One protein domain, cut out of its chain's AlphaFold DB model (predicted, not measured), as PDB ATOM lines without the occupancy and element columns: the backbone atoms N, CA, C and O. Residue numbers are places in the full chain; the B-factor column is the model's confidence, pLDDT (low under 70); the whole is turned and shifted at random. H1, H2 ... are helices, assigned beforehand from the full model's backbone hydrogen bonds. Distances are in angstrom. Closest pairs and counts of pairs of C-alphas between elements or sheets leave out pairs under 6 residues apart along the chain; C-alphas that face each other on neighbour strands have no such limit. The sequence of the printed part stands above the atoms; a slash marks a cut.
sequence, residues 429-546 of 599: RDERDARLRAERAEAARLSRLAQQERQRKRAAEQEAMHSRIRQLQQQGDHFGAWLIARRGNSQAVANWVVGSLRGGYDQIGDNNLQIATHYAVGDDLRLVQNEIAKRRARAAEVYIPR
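This is residues 429 to 546 of the 599 residues of an uncharacterized protein of Pontixanthobacter aestiaquae (UniProt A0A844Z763). A long helix, H1, sticks out with residues 429 to 460 from a small compact head, where its last turns join H2 and H3 in an up-and-down bundle of three. On H3 packs a further helical hairpin, H4 and H5, crossing it, and residues 536 to 546 of H5 stick out of the head as a shorter arm. The printed part has 118 residues with five named helices, H1 to H5 in chain order, and no named strand; the class is all helix. The whole is extended, with a radius of gyration of the C-alphas of 23.0 A, and spans 84 by 34 by 23 A, the arms making the length.

Start at H1, residues 429 to 474, and look at its residues 465 to 473, which alone touch H2, residues 478 to 487, and H3, residues 490 to 502. H1 and H2 form a hairpin at a shallow tilt of 13 degrees, opposite ways; their closest C-alphas, Ile 469 and Ala 481, are 4.7 A apart. H2 and H3 form the next hairpin, at 12 degrees, with the C-alphas of Ala 485 and Ala 492 closest at 4.9 A. H3 is the hub, touching the other four helices. H4, residues 510 to 519, touches H3 and is about perpendicular to it, but only just, at 71 degrees; the closest C-alphas, Ala 494 and Ala 516, are 4.0 A apart. Residues 525 to 532 of H5, residues 523 to 546, touch H4 in a hairpin at a shallow tilt of 28 degrees, with the C-alphas of Thr 517 and Leu 525 closest at 5.9 A. H1 and H2 are both apart from H4 and H5. In H1, H2 and H3 every O i to N i+4 pair is within hydrogen-bond range; in H4 4 of 6 are, in H5 18 of 20.

Find C-alpha 429 at (509.397, 215.324, 446.387); from there H1 runs 66.7 A to C-alpha 474 at (486.828, 238.047, 504.871). H2 follows from His 478 to Arg 487, H3 from Ser 490 to Arg 502 and H4 from Asp 510 to Tyr 519, over 14.6 A, 18.5 A and 14.9 A. H5 runs 35.8 A to C-alpha 546 at (497.267, 205.652, 527.815).

The C-alphas farthest apart, Glu 431 and Pro 545, are 84.8 A apart. The body without the free stretches spans 33 by 22 by 20 A. The printed part has no cut and no long link. Look for pLDDT under 70 at residues 429 to 430, 433 and 539 to 546.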
ATOM      1  N   ARG A 429     509.108 215.483 444.959       63.81
ATOM      2  CA  ARG A 429     509.397 215.324 446.387       63.81
ATOM      3  C   ARG A 429     509.670 216.667 447.055       63.81
ATOM      4  O   ARG A 429     509.077 216.930 448.093       63.81
ATOM      5  N   ASP A 430     510.498 217.520 446.462       69.25
ATOM      6  CA  ASP A 430     510.840 218.833 447.015       69.25
ATOM      7  C   ASP A 430     509.605 219.739 447.114       69.25
ATOM      8  O   ASP A 430     509.408 220.413 448.126       69.25
ATOM      9  N   GLU A 431     508.722 219.708 446.112       78.94
ATOM     10  CA  GLU A 431     507.447 220.431 446.131       78.94
ATOM     11  C   GLU A 431     506.495 219.895 447.205       78.94
ATOM     12  O   GLU A 431     505.848 220.674 447.913       78.94
ATOM     13  N   ARG A 432     506.418 218.568 447.365       71.25
ATOM     14  CA  ARG A 432     505.598 217.935 448.405       71.25
ATOM     15  C   ARG A 432     506.132 218.246 449.801       71.25
ATOM     16  O   ARG A 432     505.355 218.615 450.680       71.25
ATOM     17  N   ASP A 433     507.445 218.168 449.989       69.75
ATOM     18  CA  ASP A 433     508.113 218.473 451.252       69.75
ATOM     19  C   ASP A 433     507.988 219.963 451.600       69.75
ATOM     20  O   ASP A 433     507.811 220.308 452.770       69.75
ATOM     21  N   ALA A 434     508.028 220.858 450.608       79.88
ATOM     22  CA  ALA A 434     507.793 222.287 450.803       79.88
ATOM     23  C   ALA A 434     506.345 222.584 451.229       79.88
ATOM     24  O   ALA A 434     506.138 223.346 452.177       79.88
ATOM     25  N   ARG A 435     505.347 221.946 450.598       81.69
ATOM     26  CA  ARG A 435     503.930 222.074 450.992       81.69
ATOM     27  C   ARG A 435     503.683 221.550 452.403       81.69
ATOM     28  O   ARG A 435     503.133 222.273 453.228       81.69
ATOM     29  N   LEU A 436     504.187 220.356 452.723       73.19
ATOM     30  CA  LEU A 436     504.092 219.774 454.067       73.19
ATOM     31  C   LEU A 436     504.751 220.659 455.132       73.19
ATOM     32  O   LEU A 436     504.229 220.787 456.238       73.19
ATOM     33  N   ARG A 437     505.890 221.291 454.825       75.44
ATOM     34  CA  ARG A 437     506.535 222.243 455.743       75.44
ATOM     35  C   ARG A 437     505.692 223.500 455.956       75.44
ATOM     36  O   ARG A 437     505.579 223.940 457.098       75.44
ATOM     37  N   ALA A 438     505.089 224.048 454.902       84.25
ATOM     38  CA  ALA A 438     504.204 225.207 455.004       84.25
ATOM     39  C   ALA A 438     502.942 224.893 455.830       84.25
ATOM     40  O   ALA A 438     502.634 225.619 456.775       84.25
ATOM     41  N   GLU A 439     502.288 223.759 455.566       80.06
ATOM     42  CA  GLU A 439     501.110 223.297 456.314       80.06
ATOM     43  C   GLU A 439     501.435 223.042 457.794       80.06
ATOM     44  O   GLU A 439     500.701 223.469 458.687       80.06
ATOM     45  N   ARG A 440     502.580 222.408 458.087       75.94
ATOM     46  CA  ARG A 440     503.037 222.192 459.471       75.94
ATOM     47  C   ARG A 440     503.349 223.503 460.187       75.94
ATOM     48  O   ARG A 440     503.036 223.630 461.372       75.94
ATOM     49  N   ALA A 441     503.951 224.474 459.500       78.94
ATOM     50  CA  ALA A 441     504.241 225.786 460.074       78.94
ATOM     51  C   ALA A 441     502.950 226.552 460.410       78.94
ATOM     52  O   ALA A 441     502.844 227.145 461.488       78.94
ATOM     53  N   GLU A 442     501.943 226.485 459.538       86.81
ATOM     54  CA  GLU A 442     500.640 227.105 459.771       86.81
ATOM     55  C   GLU A 442     499.867 226.421 460.909       86.81
ATOM     56  O   GLU A 442     499.416 227.096 461.841       86.81
ATOM     57  N   ALA A 443     499.810 225.085 460.917       77.75
ATOM     58  CA  ALA A 443     499.194 224.310 461.992       77.75
ATOM     59  C   ALA A 443     499.871 224.572 463.351       77.75
ATOM     60  O   ALA A 443     499.201 224.739 464.375       77.75
ATOM     61  N   ALA A 444     501.204 224.685 463.374       75.50
ATOM     62  CA  ALA A 444     501.949 225.035 464.578       75.50
ATOM     63  C   ALA A 444     501.628 226.456 465.069       75.50
ATOM     64  O   ALA A 444     501.493 226.664 466.279       75.50
ATOM     65  N   ARG A 445     501.467 227.428 464.160       84.81
ATOM     66  CA  ARG A 445     501.084 228.807 464.505       84.81
ATOM     67  C   ARG A 445     499.686 228.859 465.120       84.81
ATOM     68  O   ARG A 445     499.518 229.445 466.189       84.81
ATOM     69  N   LEU A 446     498.710 228.201 464.494       85.56
ATOM     70  CA  LEU A 446     497.331 228.132 464.991       85.56
ATOM     71  C   LEU A 446     497.248 227.419 466.346       85.56
ATOM     72  O   LEU A 446     496.597 227.909 467.267       85.56
ATOM     73  N   SER A 447     497.981 226.314 466.517       75.69
ATOM     74  CA  SER A 447     498.035 225.604 467.797       75.69
ATOM     75  C   SER A 447     498.637 226.456 468.917       75.69
ATOM     76  O   SER A 447     498.156 226.370 470.049       75.69
ATOM     77  N   ARG A 448     499.665 227.272 468.639       82.00
ATOM     78  CA  ARG A 448     500.260 228.173 469.643       82.00
ATOM     79  C   ARG A 448     499.282 229.267 470.066       82.00
ATOM     80  O   ARG A 448     499.151 229.511 471.262       82.00
ATOM     81  N   LEU A 449     498.564 229.874 469.120       86.56
ATOM     82  CA  LEU A 449     497.540 230.880 469.423       86.56
ATOM     83  C   LEU A 449     496.408 230.287 470.279       86.56
ATOM     84  O   LEU A 449     496.075 230.842 471.325       86.56
ATOM     85  N   ALA A 450     495.909 229.101 469.920       79.56
ATOM     86  CA  ALA A 450     494.876 228.410 470.693       79.56
ATOM     87  C   ALA A 450     495.350 228.015 472.107       79.56
ATOM     88  O   ALA A 450     494.578 228.059 473.067       79.56
ATOM     89  N   GLN A 451     496.622 227.632 472.267       78.06
ATOM     90  CA  GLN A 451     497.201 227.352 473.584       78.06
ATOM     91  C   GLN A 451     497.316 228.617 474.440       78.06
ATOM     92  O   GLN A 451     496.942 228.576 475.613       78.06
ATOM     93  N   GLN A 452     497.771 229.734 473.865       84.50
ATOM     94  CA  GLN A 452     497.862 231.016 474.570       84.50
ATOM     95  C   GLN A 452     496.487 231.503 475.037       84.50
ATOM     96  O   GLN A 452     496.345 231.952 476.174       84.50
ATOM     97  N   GLU A 453     495.454 231.358 474.209       85.88
ATOM     98  CA  GLU A 453     494.089 231.743 474.570       85.88
ATOM     99  C   GLU A 453     493.517 230.864 475.695       85.88
ATOM    100  O   GLU A 453     492.987 231.377 476.684       85.88
ATOM    101  N   ARG A 454     493.713 229.537 475.624       80.69
ATOM    102  CA  ARG A 454     493.320 228.614 476.706       80.69
ATOM    103  C   ARG A 454     494.052 228.911 478.014       80.69
ATOM    104  O   ARG A 454     493.444 228.817 479.078       80.69
ATOM    105  N   GLN A 455     495.337 229.259 477.952       77.69
ATOM    106  CA  GLN A 455     496.114 229.639 479.133       77.69
ATOM    107  C   GLN A 455     495.598 230.942 479.750       77.69
ATOM    108  O   GLN A 455     495.388 230.980 480.960       77.69
ATOM    109  N   ARG A 456     495.310 231.970 478.937       85.56
ATOM    110  CA  ARG A 456     494.713 233.230 479.413       85.56
ATOM    111  C   ARG A 456     493.361 233.004 480.083       85.56
ATOM    112  O   ARG A 456     493.136 233.513 481.177       85.56
ATOM    113  N   LYS A 457     492.494 232.190 479.474       84.50
ATOM    114  CA  LYS A 457     491.180 231.864 480.042       84.50
ATOM    115  C   LYS A 457     491.301 231.133 481.384       84.50
ATOM    116  O   LYS A 457     490.667 231.535 482.353       84.50
ATOM    117  N   ARG A 458     492.177 230.125 481.471       79.69
ATOM    118  CA  ARG A 458     492.438 229.397 482.726       79.69
ATOM    119  C   ARG A 458     493.023 230.294 483.815       79.69
ATOM    120  O   ARG A 458     492.648 230.142 484.971       79.69
ATOM    121  N   ALA A 459     493.922 231.215 483.464       80.44
ATOM    122  CA  ALA A 459     494.490 232.163 484.419       80.44
ATOM    123  C   ALA A 459     493.410 233.095 484.994       80.44
ATOM    124  O   ALA A 459     493.321 233.240 486.211       80.44
ATOM    125  N   ALA A 460     492.533 233.637 484.142       85.31
ATOM    126  CA  ALA A 460     491.416 234.477 484.574       85.31
ATOM    127  C   ALA A 460     490.413 233.713 485.462       85.31
ATOM    128  O   ALA A 460     489.976 234.224 486.493       85.31
ATOM    129  N   GLU A 461     490.082 232.465 485.111       84.06
ATOM    130  CA  GLU A 461     489.214 231.598 485.923       84.06
ATOM    131  C   GLU A 461     489.832 231.297 487.301       84.06
ATOM    132  O   GLU A 461     489.143 231.358 488.324       84.06
ATOM    133  N   GLN A 462     491.139 231.020 487.352       81.62
ATOM    134  CA  GLN A 462     491.858 230.790 488.608       81.62
ATOM    135  C   GLN A 462     491.897 232.044 489.488       81.62
ATOM    136  O   GLN A 462     491.694 231.954 490.699       81.62
ATOM    137  N   GLU A 463     492.119 233.214 488.897       85.38
ATOM    138  CA  GLU A 463     492.139 234.481 489.625       85.38
ATOM    139  C   GLU A 463     490.760 234.844 490.196       85.38
ATOM    140  O   GLU A 463     490.658 235.240 491.364       85.38
ATOM    141  N   ALA A 464     489.688 234.635 489.425       87.06
ATOM    142  CA  ALA A 464     488.316 234.821 489.892       87.06
ATOM    143  C   ALA A 464     487.988 233.882 491.066       87.06
ATOM    144  O   ALA A 464     487.437 234.313 492.083       87.06
ATOM    145  N   MET A 465     488.396 232.613 490.969       86.06
ATOM    146  CA  MET A 465     488.224 231.629 492.037       86.06
ATOM    147  C   MET A 465     488.985 232.026 493.311       86.06
ATOM    148  O   MET A 465     488.410 232.012 494.399       86.06
ATOM    149  N   HIS A 466     490.255 232.430 493.199       84.00
ATOM    150  CA  HIS A 466     491.047 232.885 494.348       84.00
ATOM    151  C   HIS A 466     490.453 234.136 495.003       84.00
ATOM    152  O   HIS A 466     490.411 234.231 496.231       84.00
ATOM    153  N   SER A 467     489.955 235.080 494.204       87.62
ATOM    154  CA  SER A 467     489.277 236.274 494.714       87.62
ATOM    155  C   SER A 467     487.992 235.925 495.461       87.62
ATOM    156  O   SER A 467     487.751 236.471 496.537       87.62
ATOM    157  N   ARG A 468     487.219 234.949 494.968       88.12
ATOM    158  CA  ARG A 468     486.017 234.469 495.657       88.12
ATOM    159  C   ARG A 468     486.334 233.782 496.987       88.12
ATOM    160  O   ARG A 468     485.636 234.033 497.965       88.12
ATOM    161  N   ILE A 469     487.392 232.969 497.045       84.62
ATOM    162  CA  ILE A 469     487.866 232.343 498.293       84.62
ATOM    163  C   ILE A 469     488.231 233.423 499.320       84.62
ATOM    164  O   ILE A 469     487.746 233.368 500.447       84.62
ATOM    165  N   ARG A 470     489.014 234.438 498.923       87.12
ATOM    166  CA  ARG A 470     489.393 235.552 499.810       87.12
ATOM    167  C   ARG A 470     488.179 236.322 500.326       87.12
ATOM    168  O   ARG A 470     488.126 236.634 501.511       87.12
ATOM    169  N   GLN A 471     487.207 236.600 499.459       91.06
ATOM    170  CA  GLN A 471     485.981 237.298 499.840       91.06
ATOM    171  C   GLN A 471     485.199 236.523 500.909       91.06
ATOM    172  O   GLN A 471     484.804 237.105 501.914       91.06
ATOM    173  N   LEU A 472     485.014 235.213 500.723       85.56
ATOM    174  CA  LEU A 472     484.300 234.371 501.688       85.56
ATOM    175  C   LEU A 472     485.045 234.284 503.026       85.56
ATOM    176  O   LEU A 472     484.425 234.368 504.080       85.56
ATOM    177  N   GLN A 473     486.380 234.223 503.000       85.94
ATOM    178  CA  GLN A 473     487.193 234.263 504.221       85.94
ATOM    179  C   GLN A 473     487.070 235.595 504.969       85.94
ATOM    180  O   GLN A 473     486.959 235.595 506.189       85.94
ATOM    181  N   GLN A 474     487.050 236.728 504.260       87.81
ATOM    182  CA  GLN A 474     486.828 238.047 504.871       87.81
ATOM    183  C   GLN A 474     485.429 238.182 505.485       87.81
ATOM    184  O   GLN A 474     485.248 238.927 506.442       87.81
ATOM    185  N   GLN A 475     484.450 237.448 504.953       88.62
ATOM    186  CA  GLN A 475     483.084 237.374 505.477       88.62
ATOM    187  C   GLN A 475     482.935 236.375 506.641       88.62
ATOM    188  O   GLN A 475     481.838 236.237 507.175       88.62
ATOM    189  N   GLY A 476     484.004 235.670 507.028       83.19
ATOM    190  CA  GLY A 476     483.969 234.618 508.049       83.19
ATOM    191  C   GLY A 476     483.367 233.288 507.572       83.19
ATOM    192  O   GLY A 476     483.277 232.342 508.353       83.19
ATOM    193  N   ASP A 477     482.996 233.166 506.292       85.94
ATOM    194  CA  ASP A 477     482.482 231.930 505.694       85.94
ATOM    195  C   ASP A 477     483.631 231.005 505.256       85.94
ATOM    196  O   ASP A 477     483.925 230.792 504.073       85.94
ATOM    197  N   HIS A 478     484.323 230.446 506.250       81.88
ATOM    198  CA  HIS A 478     485.442 229.530 506.027       81.88
ATOM    199  C   HIS A 478     485.013 228.228 505.337       81.88
ATOM    200  O   HIS A 478     485.800 227.648 504.585       81.88
ATOM    201  N   PHE A 479     483.774 227.779 505.550       77.81
ATOM    202  CA  PHE A 479     483.245 226.555 504.951       77.81
ATOM    203  C   PHE A 479     482.878 226.748 503.472       77.81
ATOM    204  O   PHE A 479     483.257 225.932 502.628       77.81
ATOM    205  N   GLY A 480     482.222 227.855 503.121       77.00
ATOM    206  CA  GLY A 480     481.976 228.227 501.730       77.00
ATOM    207  C   GLY A 480     483.281 228.415 500.956       77.00
ATOM    208  O   GLY A 480     483.419 227.922 499.833       77.00
ATOM    209  N   ALA A 481     484.285 229.040 501.580       81.88
ATOM    210  CA  ALA A 481     485.621 229.171 501.003       81.88
ATOM    211  C   ALA A 481     486.289 227.802 500.756       81.88
ATOM    212  O   ALA A 481     486.905 227.596 499.707       81.88
ATOM    213  N   TRP A 482     486.121 226.845 501.677       84.44
ATOM    214  CA  TRP A 482     486.636 225.479 501.544       84.44
ATOM    215  C   TRP A 482     486.001 224.713 500.378       84.44
ATOM    216  O   TRP A 482     486.713 224.077 499.598       84.44
ATOM    217  N   LEU A 483     484.674 224.790 500.224       83.06
ATOM    218  CA  LEU A 483     483.952 224.111 499.141       83.06
ATOM    219  C   LEU A 483     484.433 224.567 497.760       83.06
ATOM    220  O   LEU A 483     484.565 223.749 496.847       83.06
ATOM    221  N   ILE A 484     484.718 225.862 497.612       82.81
ATOM    222  CA  ILE A 484     485.270 226.418 496.374       82.81
ATOM    223  C   ILE A 484     486.727 225.981 496.197       82.81
ATOM    224  O   ILE A 484     487.091 225.509 495.121       82.81
ATOM    225  N   ALA A 485     487.541 226.057 497.251       84.31
ATOM    226  CA  ALA A 485     488.945 225.663 497.205       84.31
ATOM    227  C   ALA A 485     489.142 224.189 496.813       84.31
ATOM    228  O   ALA A 485     490.012 223.888 495.999       84.31
ATOM    229  N   ARG A 486     488.304 223.275 497.323       81.44
ATOM    230  CA  ARG A 486     488.384 221.830 497.033       81.44
ATOM    231  C   ARG A 486     487.959 221.467 495.606       81.44
ATOM    232  O   ARG A 486     488.391 220.442 495.092       81.44
ATOM    233  N   ARG A 487     487.121 222.292 494.969       80.56
ATOM    234  CA  ARG A 487     486.795 222.180 493.533       80.56
ATOM    235  C   ARG A 487     487.880 222.786 492.637       80.56
ATOM    236  O   ARG A 487     487.881 222.537 491.436       80.56
ATOM    237  N   GLY A 488     488.761 223.597 493.220       75.88
ATOM    238  CA  GLY A 488     489.907 224.205 492.563       75.88
ATOM    239  C   GLY A 488     491.127 223.285 492.503       75.88
ATOM    240  O   GLY A 488     491.031 222.062 492.539       75.88
ATOM    241  N   ASN A 489     492.304 223.897 492.398       79.81
ATOM    242  CA  ASN A 489     493.588 223.200 492.423       79.81
ATOM    243  C   ASN A 489     494.210 223.226 493.834       79.81
ATOM    244  O   ASN A 489     493.731 223.904 494.743       79.81
ATOM    245  N   SER A 490     495.328 222.524 494.015       82.38
ATOM    246  CA  SER A 490     496.042 222.463 495.298       82.38
ATOM    247  C   SER A 490     496.500 223.835 495.824       82.38
ATOM    248  O   SER A 490     496.568 224.031 497.036       82.38
ATOM    249  N   GLN A 491     496.742 224.810 494.936       83.12
ATOM    250  CA  GLN A 491     497.063 226.189 495.325       83.12
ATOM    251  C   GLN A 491     495.860 226.891 495.975       83.12
ATOM    252  O   GLN A 491     496.021 227.610 496.959       83.12
ATOM    253  N   ALA A 492     494.647 226.656 495.468       83.44
ATOM    254  CA  ALA A 492     493.417 227.188 496.048       83.44
ATOM    255  C   ALA A 492     493.174 226.634 497.461       83.44
ATOM    256  O   ALA A 492     492.806 227.388 498.364       83.44
ATOM    257  N   VAL A 493     493.454 225.341 497.673       84.62
ATOM    258  CA  VAL A 493     493.412 224.700 499.000       84.62
ATOM    259  C   VAL A 493     494.443 225.321 499.940       84.62
ATOM    260  O   VAL A 493     494.097 225.658 501.069       84.62
ATOM    261  N   ALA A 494     495.678 225.541 499.484       87.75
ATOM    262  CA  ALA A 494     496.714 226.181 500.292       87.75
ATOM    263  C   ALA A 494     496.334 227.611 500.712       87.75
ATOM    264  O   ALA A 494     496.423 227.947 501.892       87.75
ATOM    265  N   ASN A 495     495.820 228.422 499.781       85.81
ATOM    266  CA  ASN A 495     495.339 229.778 500.065       85.81
ATOM    267  C   ASN A 495     494.180 229.772 501.077       85.81
ATOM    268  O   ASN A 495     494.143 230.594 501.997       85.81
ATOM    269  N   TRP A 496     493.253 228.817 500.945       91.19
ATOM    270  CA  TRP A 496     492.177 228.638 501.915       91.19
ATOM    271  C   TRP A 496     492.707 228.262 503.307       91.19
ATOM    272  O   TRP A 496     492.281 228.855 504.298       91.19
ATOM    273  N   VAL A 497     493.650 227.319 503.399       89.50
ATOM    274  CA  VAL A 497     494.251 226.915 504.679       89.50
ATOM    275  C   VAL A 497     494.929 228.105 505.352       89.50
ATOM    276  O   VAL A 497     494.636 228.398 506.507       89.50
ATOM    277  N   VAL A 498     495.783 228.832 504.629       91.06
ATOM    278  CA  VAL A 498     496.519 229.986 505.168       91.06
ATOM    279  C   VAL A 498     495.565 231.078 505.648       91.06
ATOM    280  O   VAL A 498     495.707 231.567 506.768       91.06
ATOM    281  N   GLY A 499     494.575 231.453 504.832       87.00
ATOM    282  CA  GLY A 499     493.601 232.476 505.217       87.00
ATOM    283  C   GLY A 499     492.732 232.049 506.404       87.00
ATOM    284  O   GLY A 499     492.427 232.870 507.264       87.00
ATOM    285  N   SER A 500     492.403 230.760 506.511       89.25
ATOM    286  CA  SER A 500     491.637 230.221 507.640       89.25
ATOM    287  C   SER A 500     492.457 230.211 508.932       89.25
ATOM    288  O   SER A 500     491.964 230.671 509.958       89.25
ATOM    289  N   LEU A 501     493.736 229.819 508.875       90.06
ATOM    290  CA  LEU A 501     494.644 229.895 510.027       90.06
ATOM    291  C   LEU A 501     494.861 231.338 510.501       90.06
ATOM    292  O   LEU A 501     494.878 231.590 511.703       90.06
ATOM    293  N   ARG A 502     494.987 232.297 509.574       90.00
ATOM    294  CA  ARG A 502     495.074 233.730 509.911       90.00
ATOM    295  C   ARG A 502     493.793 234.266 510.549       90.00
ATOM    296  O   ARG A 502     493.877 235.112 511.428       90.00
ATOM    297  N   GLY A 503     492.637 233.757 510.125       84.19
ATOM    298  CA  GLY A 503     491.336 234.062 510.724       84.19
ATOM    299  C   GLY A 503     491.071 233.357 512.059       84.19
ATOM    300  O   GLY A 503     490.001 233.542 512.625       84.19
ATOM    301  N   GLY A 504     492.009 232.544 512.564       84.19
ATOM    302  CA  GLY A 504     491.842 231.791 513.811       84.19
ATOM    303  C   GLY A 504     490.975 230.535 513.686       84.19
ATOM    304  O   GLY A 504     490.620 229.942 514.701       84.19
ATOM    305  N   TYR A 505     490.645 230.105 512.465       81.81
ATOM    306  CA  TYR A 505     489.884 228.885 512.219       81.81
ATOM    307  C   TYR A 505     490.805 227.662 512.285       81.81
ATOM    308  O   TYR A 505     491.637 227.438 511.401       81.81
ATOM    309  N   ASP A 506     490.655 226.861 513.340       75.44
ATOM    310  CA  ASP A 506     491.534 225.731 513.648       75.44
ATOM    311  C   ASP A 506     490.955 224.365 513.245       75.44
ATOM    312  O   ASP A 506     491.661 223.367 513.342       75.44
ATOM    313  N   GLN A 507     489.732 224.286 512.709       78.50
ATOM    314  CA  GLN A 507     489.083 223.037 512.267       78.50
ATOM    315  C   GLN A 507     489.467 222.623 510.833       78.50
ATOM    316  O   GLN A 507     488.637 222.277 509.994       78.50
ATOM    317  N   ILE A 508     490.759 222.662 510.517       83.94
ATOM    318  CA  ILE A 508     491.285 222.277 509.197       83.94
ATOM    319  C   ILE A 508     491.647 220.782 509.203       83.94
ATOM    320  O   ILE A 508     492.243 220.303 510.155       83.94
ATOM    321  N   GLY A 509     491.317 220.003 508.173       78.94
ATOM    322  CA  GLY A 509     491.749 218.594 508.099       78.94
ATOM    323  C   GLY A 509     493.267 218.439 507.900       78.94
ATOM    324  O   GLY A 509     493.878 219.234 507.184       78.94
ATOM    325  N   ASP A 510     493.876 217.390 508.465       78.81
ATOM    326  CA  ASP A 510     495.331 217.154 508.377       78.81
ATOM    327  C   ASP A 510     495.825 216.996 506.930       78.81
ATOM    328  O   ASP A 510     496.888 217.508 506.578       78.81
ATOM    329  N   ASN A 511     495.021 216.381 506.058       79.56
ATOM    330  CA  ASN A 511     495.326 216.284 504.627       79.56
ATOM    331  C   ASN A 511     495.417 217.668 503.964       79.56
ATOM    332  O   ASN A 511     496.294 217.900 503.136       79.56
ATOM    333  N   ASN A 512     494.565 218.621 504.354       83.06
ATOM    334  CA  ASN A 512     494.597 219.975 503.796       83.06
ATOM    335  C   ASN A 512     495.815 220.757 504.305       83.06
ATOM    336  O   ASN A 512     496.428 221.491 503.533       83.06
ATOM    337  N   LEU A 513     496.209 220.560 505.569       85.00
ATOM    338  CA  LEU A 513     497.455 221.113 506.111       85.00
ATOM    339  C   LEU A 513     498.677 220.569 505.356       85.00
ATOM    340  O   LEU A 513     499.567 221.336 504.998       85.00
ATOM    341  N   GLN A 514     498.703 219.268 505.046       82.38
ATOM    342  CA  GLN A 514     499.774 218.670 504.242       82.38
ATOM    343  C   GLN A 514     499.802 219.219 502.814       82.38
ATOM    344  O   GLN A 514     500.871 219.587 502.330       82.38
ATOM    345  N   ILE A 515     498.651 219.352 502.151       78.81
ATOM    346  CA  ILE A 515     498.580 220.004 500.835       78.81
ATOM    347  C   ILE A 515     499.146 221.427 500.933       78.81
ATOM    348  O   ILE A 515     500.024 221.786 500.156       78.81
ATOM    349  N   ALA A 516     498.739 222.209 501.935       85.88
ATOM    350  CA  ALA A 516     499.220 223.575 502.114       85.88
ATOM    351  C   ALA A 516     500.745 223.667 502.309       85.88
ATOM    352  O   ALA A 516     501.352 224.596 501.786       85.88
ATOM    353  N   THR A 517     501.395 222.694 502.963       86.75
ATOM    354  CA  THR A 517     502.870 222.700 503.100       86.75
ATOM    355  C   THR A 517     503.636 222.607 501.779       86.75
ATOM    356  O   THR A 517     504.780 223.047 501.726       86.75
ATOM    357  N   HIS A 518     503.029 222.074 500.715       83.69
ATOM    358  CA  HIS A 518     503.680 221.960 499.407       83.69
ATOM    359  C   HIS A 518     503.585 223.243 498.569       83.69
ATOM    360  O   HIS A 518     504.379 223.428 497.652       83.69
ATOM    361  N   TYR A 519     502.614 224.112 498.867       85.69
ATOM    362  CA  TYR A 519     502.252 225.257 498.018       85.69
ATOM    363  C   TYR A 519     502.312 226.615 498.737       85.69
ATOM    364  O   TYR A 519     502.284 227.657 498.081       85.69
ATOM    365  N   ALA A 520     502.384 226.626 500.069       85.00
ATOM    366  CA  ALA A 520     502.642 227.829 500.853       85.00
ATOM    367  C   ALA A 520     504.137 228.184 500.820       85.00
ATOM    368  O   ALA A 520     504.998 227.305 500.805       85.00
ATOM    369  N   VAL A 521     504.452 229.479 500.850       86.44
ATOM    370  CA  VAL A 521     505.833 229.989 500.805       86.44
ATOM    371  C   VAL A 521     506.074 231.014 501.913       86.44
ATOM    372  O   VAL A 521     505.144 231.666 502.383       86.44
ATOM    373  N   GLY A 522     507.327 231.153 502.350       91.69
ATOM    374  CA  GLY A 522     507.717 232.150 503.354       91.69
ATOM    375  C   GLY A 522     506.959 232.011 504.680       91.69
ATOM    376  O   GLY A 522     506.889 230.927 505.262       91.69
ATOM    377  N   ASP A 523     506.382 233.116 505.160       88.12
ATOM    378  CA  ASP A 523     505.637 233.156 506.424       88.12
ATOM    379  C   ASP A 523     504.378 232.279 506.424       88.12
ATOM    380  O   ASP A 523     504.005 231.746 507.473       88.12
ATOM    381  N   ASP A 524     503.762 232.063 505.260       89.38
ATOM    382  CA  ASP A 524     502.585 231.203 505.123       89.38
ATOM    383  C   ASP A 524     502.941 229.741 505.409       89.38
ATOM    384  O   ASP A 524     502.214 229.037 506.112       89.38
ATOM    385  N   LEU A 525     504.102 229.290 504.926       90.69
ATOM    386  CA  LEU A 525     504.594 227.940 505.192       90.69
ATOM    387  C   LEU A 525     504.877 227.742 506.683       90.69
ATOM    388  O   LEU A 525     504.487 226.726 507.262       90.69
ATOM    389  N   ARG A 526     505.515 228.731 507.320       90.44
ATOM    390  CA  ARG A 526     505.810 228.697 508.757       90.44
ATOM    391  C   ARG A 526     504.529 228.638 509.591       90.44
ATOM    392  O   ARG A 526     504.470 227.884 510.561       90.44
ATOM    393  N   LEU A 527     503.492 229.378 509.197       90.31
ATOM    394  CA  LEU A 527     502.176 229.339 509.838       90.31
ATOM    395  C   LEU A 527     501.558 227.932 509.785       90.31
ATOM    396  O   LEU A 527     501.137 227.410 510.818       90.31
ATOM    397  N   VAL A 528     501.562 227.292 508.610       89.50
ATOM    398  CA  VAL A 528     501.024 225.931 508.425       89.50
ATOM    399  C   VAL A 528     501.828 224.898 509.222       89.50
ATOM    400  O   VAL A 528     501.253 224.048 509.902       89.50
ATOM    401  N   GLN A 529     503.161 224.975 509.188       88.06
ATOM    402  CA  GLN A 529     504.035 224.058 509.926       88.06
ATOM    403  C   GLN A 529     503.859 224.175 511.443       88.06
ATOM    404  O   GLN A 529     503.837 223.155 512.137       88.06
ATOM    405  N   ASN A 530     503.684 225.395 511.957       90.56
ATOM    406  CA  ASN A 530     503.406 225.626 513.370       90.56
ATOM    407  C   ASN A 530     502.089 224.976 513.799       90.56
ATOM    408  O   ASN A 530     502.028 224.375 514.872       90.56
ATOM    409  N   GLU A 531     501.049 225.045 512.968       90.06
ATOM    410  CA  GLU A 531     499.774 224.393 513.272       90.06
ATOM    411  C   GLU A 531     499.891 222.863 513.276       90.06
ATOM    412  O   GLU A 531     499.426 222.198 514.204       90.06
ATOM    413  N   ILE A 532     500.606 222.288 512.304       86.38
ATOM    414  CA  ILE A 532     500.904 220.847 512.286       86.38
ATOM    415  C   ILE A 532     501.664 220.436 513.557       86.38
ATOM    416  O   ILE A 532     501.349 219.412 514.169       86.38
ATOM    417  N   ALA A 533     502.656 221.224 513.978       82.50
ATOM    418  CA  ALA A 533     503.425 220.956 515.189       82.50
ATOM    419  C   ALA A 533     502.551 221.016 516.454       82.50
ATOM    420  O   ALA A 533     502.634 220.111 517.287       82.50
ATOM    421  N   LYS A 534     501.662 222.014 516.568       86.69
ATOM    422  CA  LYS A 534     500.692 222.125 517.673       86.69
ATOM    423  C   LYS A 534     499.783 220.900 517.756       86.69
ATOM    424  O   LYS A 534     499.585 220.358 518.840       86.69
ATOM    425  N   ARG A 535     499.268 220.420 516.624       83.62
ATOM    426  CA  ARG A 535     498.403 219.229 516.578       83.62
ATOM    427  C   ARG A 535     499.134 217.955 516.956       83.62
ATOM    428  O   ARG A 535     498.604 217.152 517.715       83.62
ATOM    429  N   ARG A 536     500.376 217.794 516.492       78.25
ATOM    430  CA  ARG A 536     501.235 216.673 516.898       78.25
ATOM    431  C   ARG A 536     501.527 216.696 518.397       78.25
ATOM    432  O   ARG A 536     501.501 215.640 519.019       78.25
ATOM    433  N   ALA A 537     501.756 217.876 518.975       73.00
ATOM    434  CA  ALA A 537     501.933 218.029 520.417       73.00
ATOM    435  C   ALA A 537     500.659 217.640 521.191       73.00
ATOM    436  O   ALA A 537     500.735 216.792 522.076       73.00
ATOM    437  N   ARG A 538     499.481 218.142 520.786       76.19
ATOM    438  CA  ARG A 538     498.183 217.759 521.383       76.19
ATOM    439  C   ARG A 538     497.903 216.255 521.262       76.19
ATOM    440  O   ARG A 538     497.464 215.622 522.216       76.19
ATOM    441  N   ALA A 539     498.186 215.653 520.106       67.19
ATOM    442  CA  ALA A 539     498.017 214.213 519.900       67.19
ATOM    443  C   ALA A 539     498.959 213.388 520.795       67.19
ATOM    444  O   ALA A 539     498.552 212.362 521.338       67.19
ATOM    445  N   ALA A 540     500.198 213.850 520.989       56.38
ATOM    446  CA  ALA A 540     501.141 213.225 521.910       56.38
ATOM    447  C   ALA A 540     500.669 213.333 523.373       56.38
ATOM    448  O   ALA A 540     500.741 212.343 524.099       56.38
ATOM    449  N   GLU A 541     500.115 214.476 523.791       55.38
ATOM    450  CA  GLU A 541     499.551 214.670 525.138       55.38
ATOM    451  C   GLU A 541     498.380 213.725 525.443       55.38
ATOM    452  O   GLU A 541     498.268 213.246 526.566       55.38
ATOM    453  N   VAL A 542     497.548 213.381 524.454       54.44
ATOM    454  CA  VAL A 542     496.454 212.402 524.621       54.44
ATOM    455  C   VAL A 542     496.969 210.954 524.656       54.44
ATOM    456  O   VAL A 542     496.358 210.084 525.282       54.44
ATOM    457  N   TYR A 543     498.106 210.668 524.013       41.25
ATOM    458  CA  TYR A 543     498.656 209.311 523.919       41.25
ATOM    459  C   TYR A 543     499.511 208.913 525.133       41.25
ATOM    460  O   TYR A 543     499.558 207.740 525.510       41.25
ATOM    461  N   ILE A 544     500.161 209.881 525.784       42.34
ATOM    462  CA  ILE A 544     501.059 209.652 526.926       42.34
ATOM    463  C   ILE A 544     500.328 209.086 528.172       42.34
ATOM    464  O   ILE A 544     500.862 208.153 528.780       42.34
ATOM    465  N   PRO A 545     499.092 209.497 528.529       38.12
ATOM    466  CA  PRO A 545     498.350 208.900 529.646       38.12
ATOM    467  C   PRO A 545     497.930 207.443 529.407       38.12
ATOM    468  O   PRO A 545     497.855 206.672 530.361       38.12
ATOM    469  N   ARG A 546     497.698 207.028 528.150       37.25
ATOM    470  CA  ARG A 546     497.267 205.652 527.815       37.25
ATOM    471  C   ARG A 546     498.384 204.613 527.875       37.25
ATOM    472  O   ARG A 546     498.090 203.427 527.982       37.25
TER     473      ARG A 546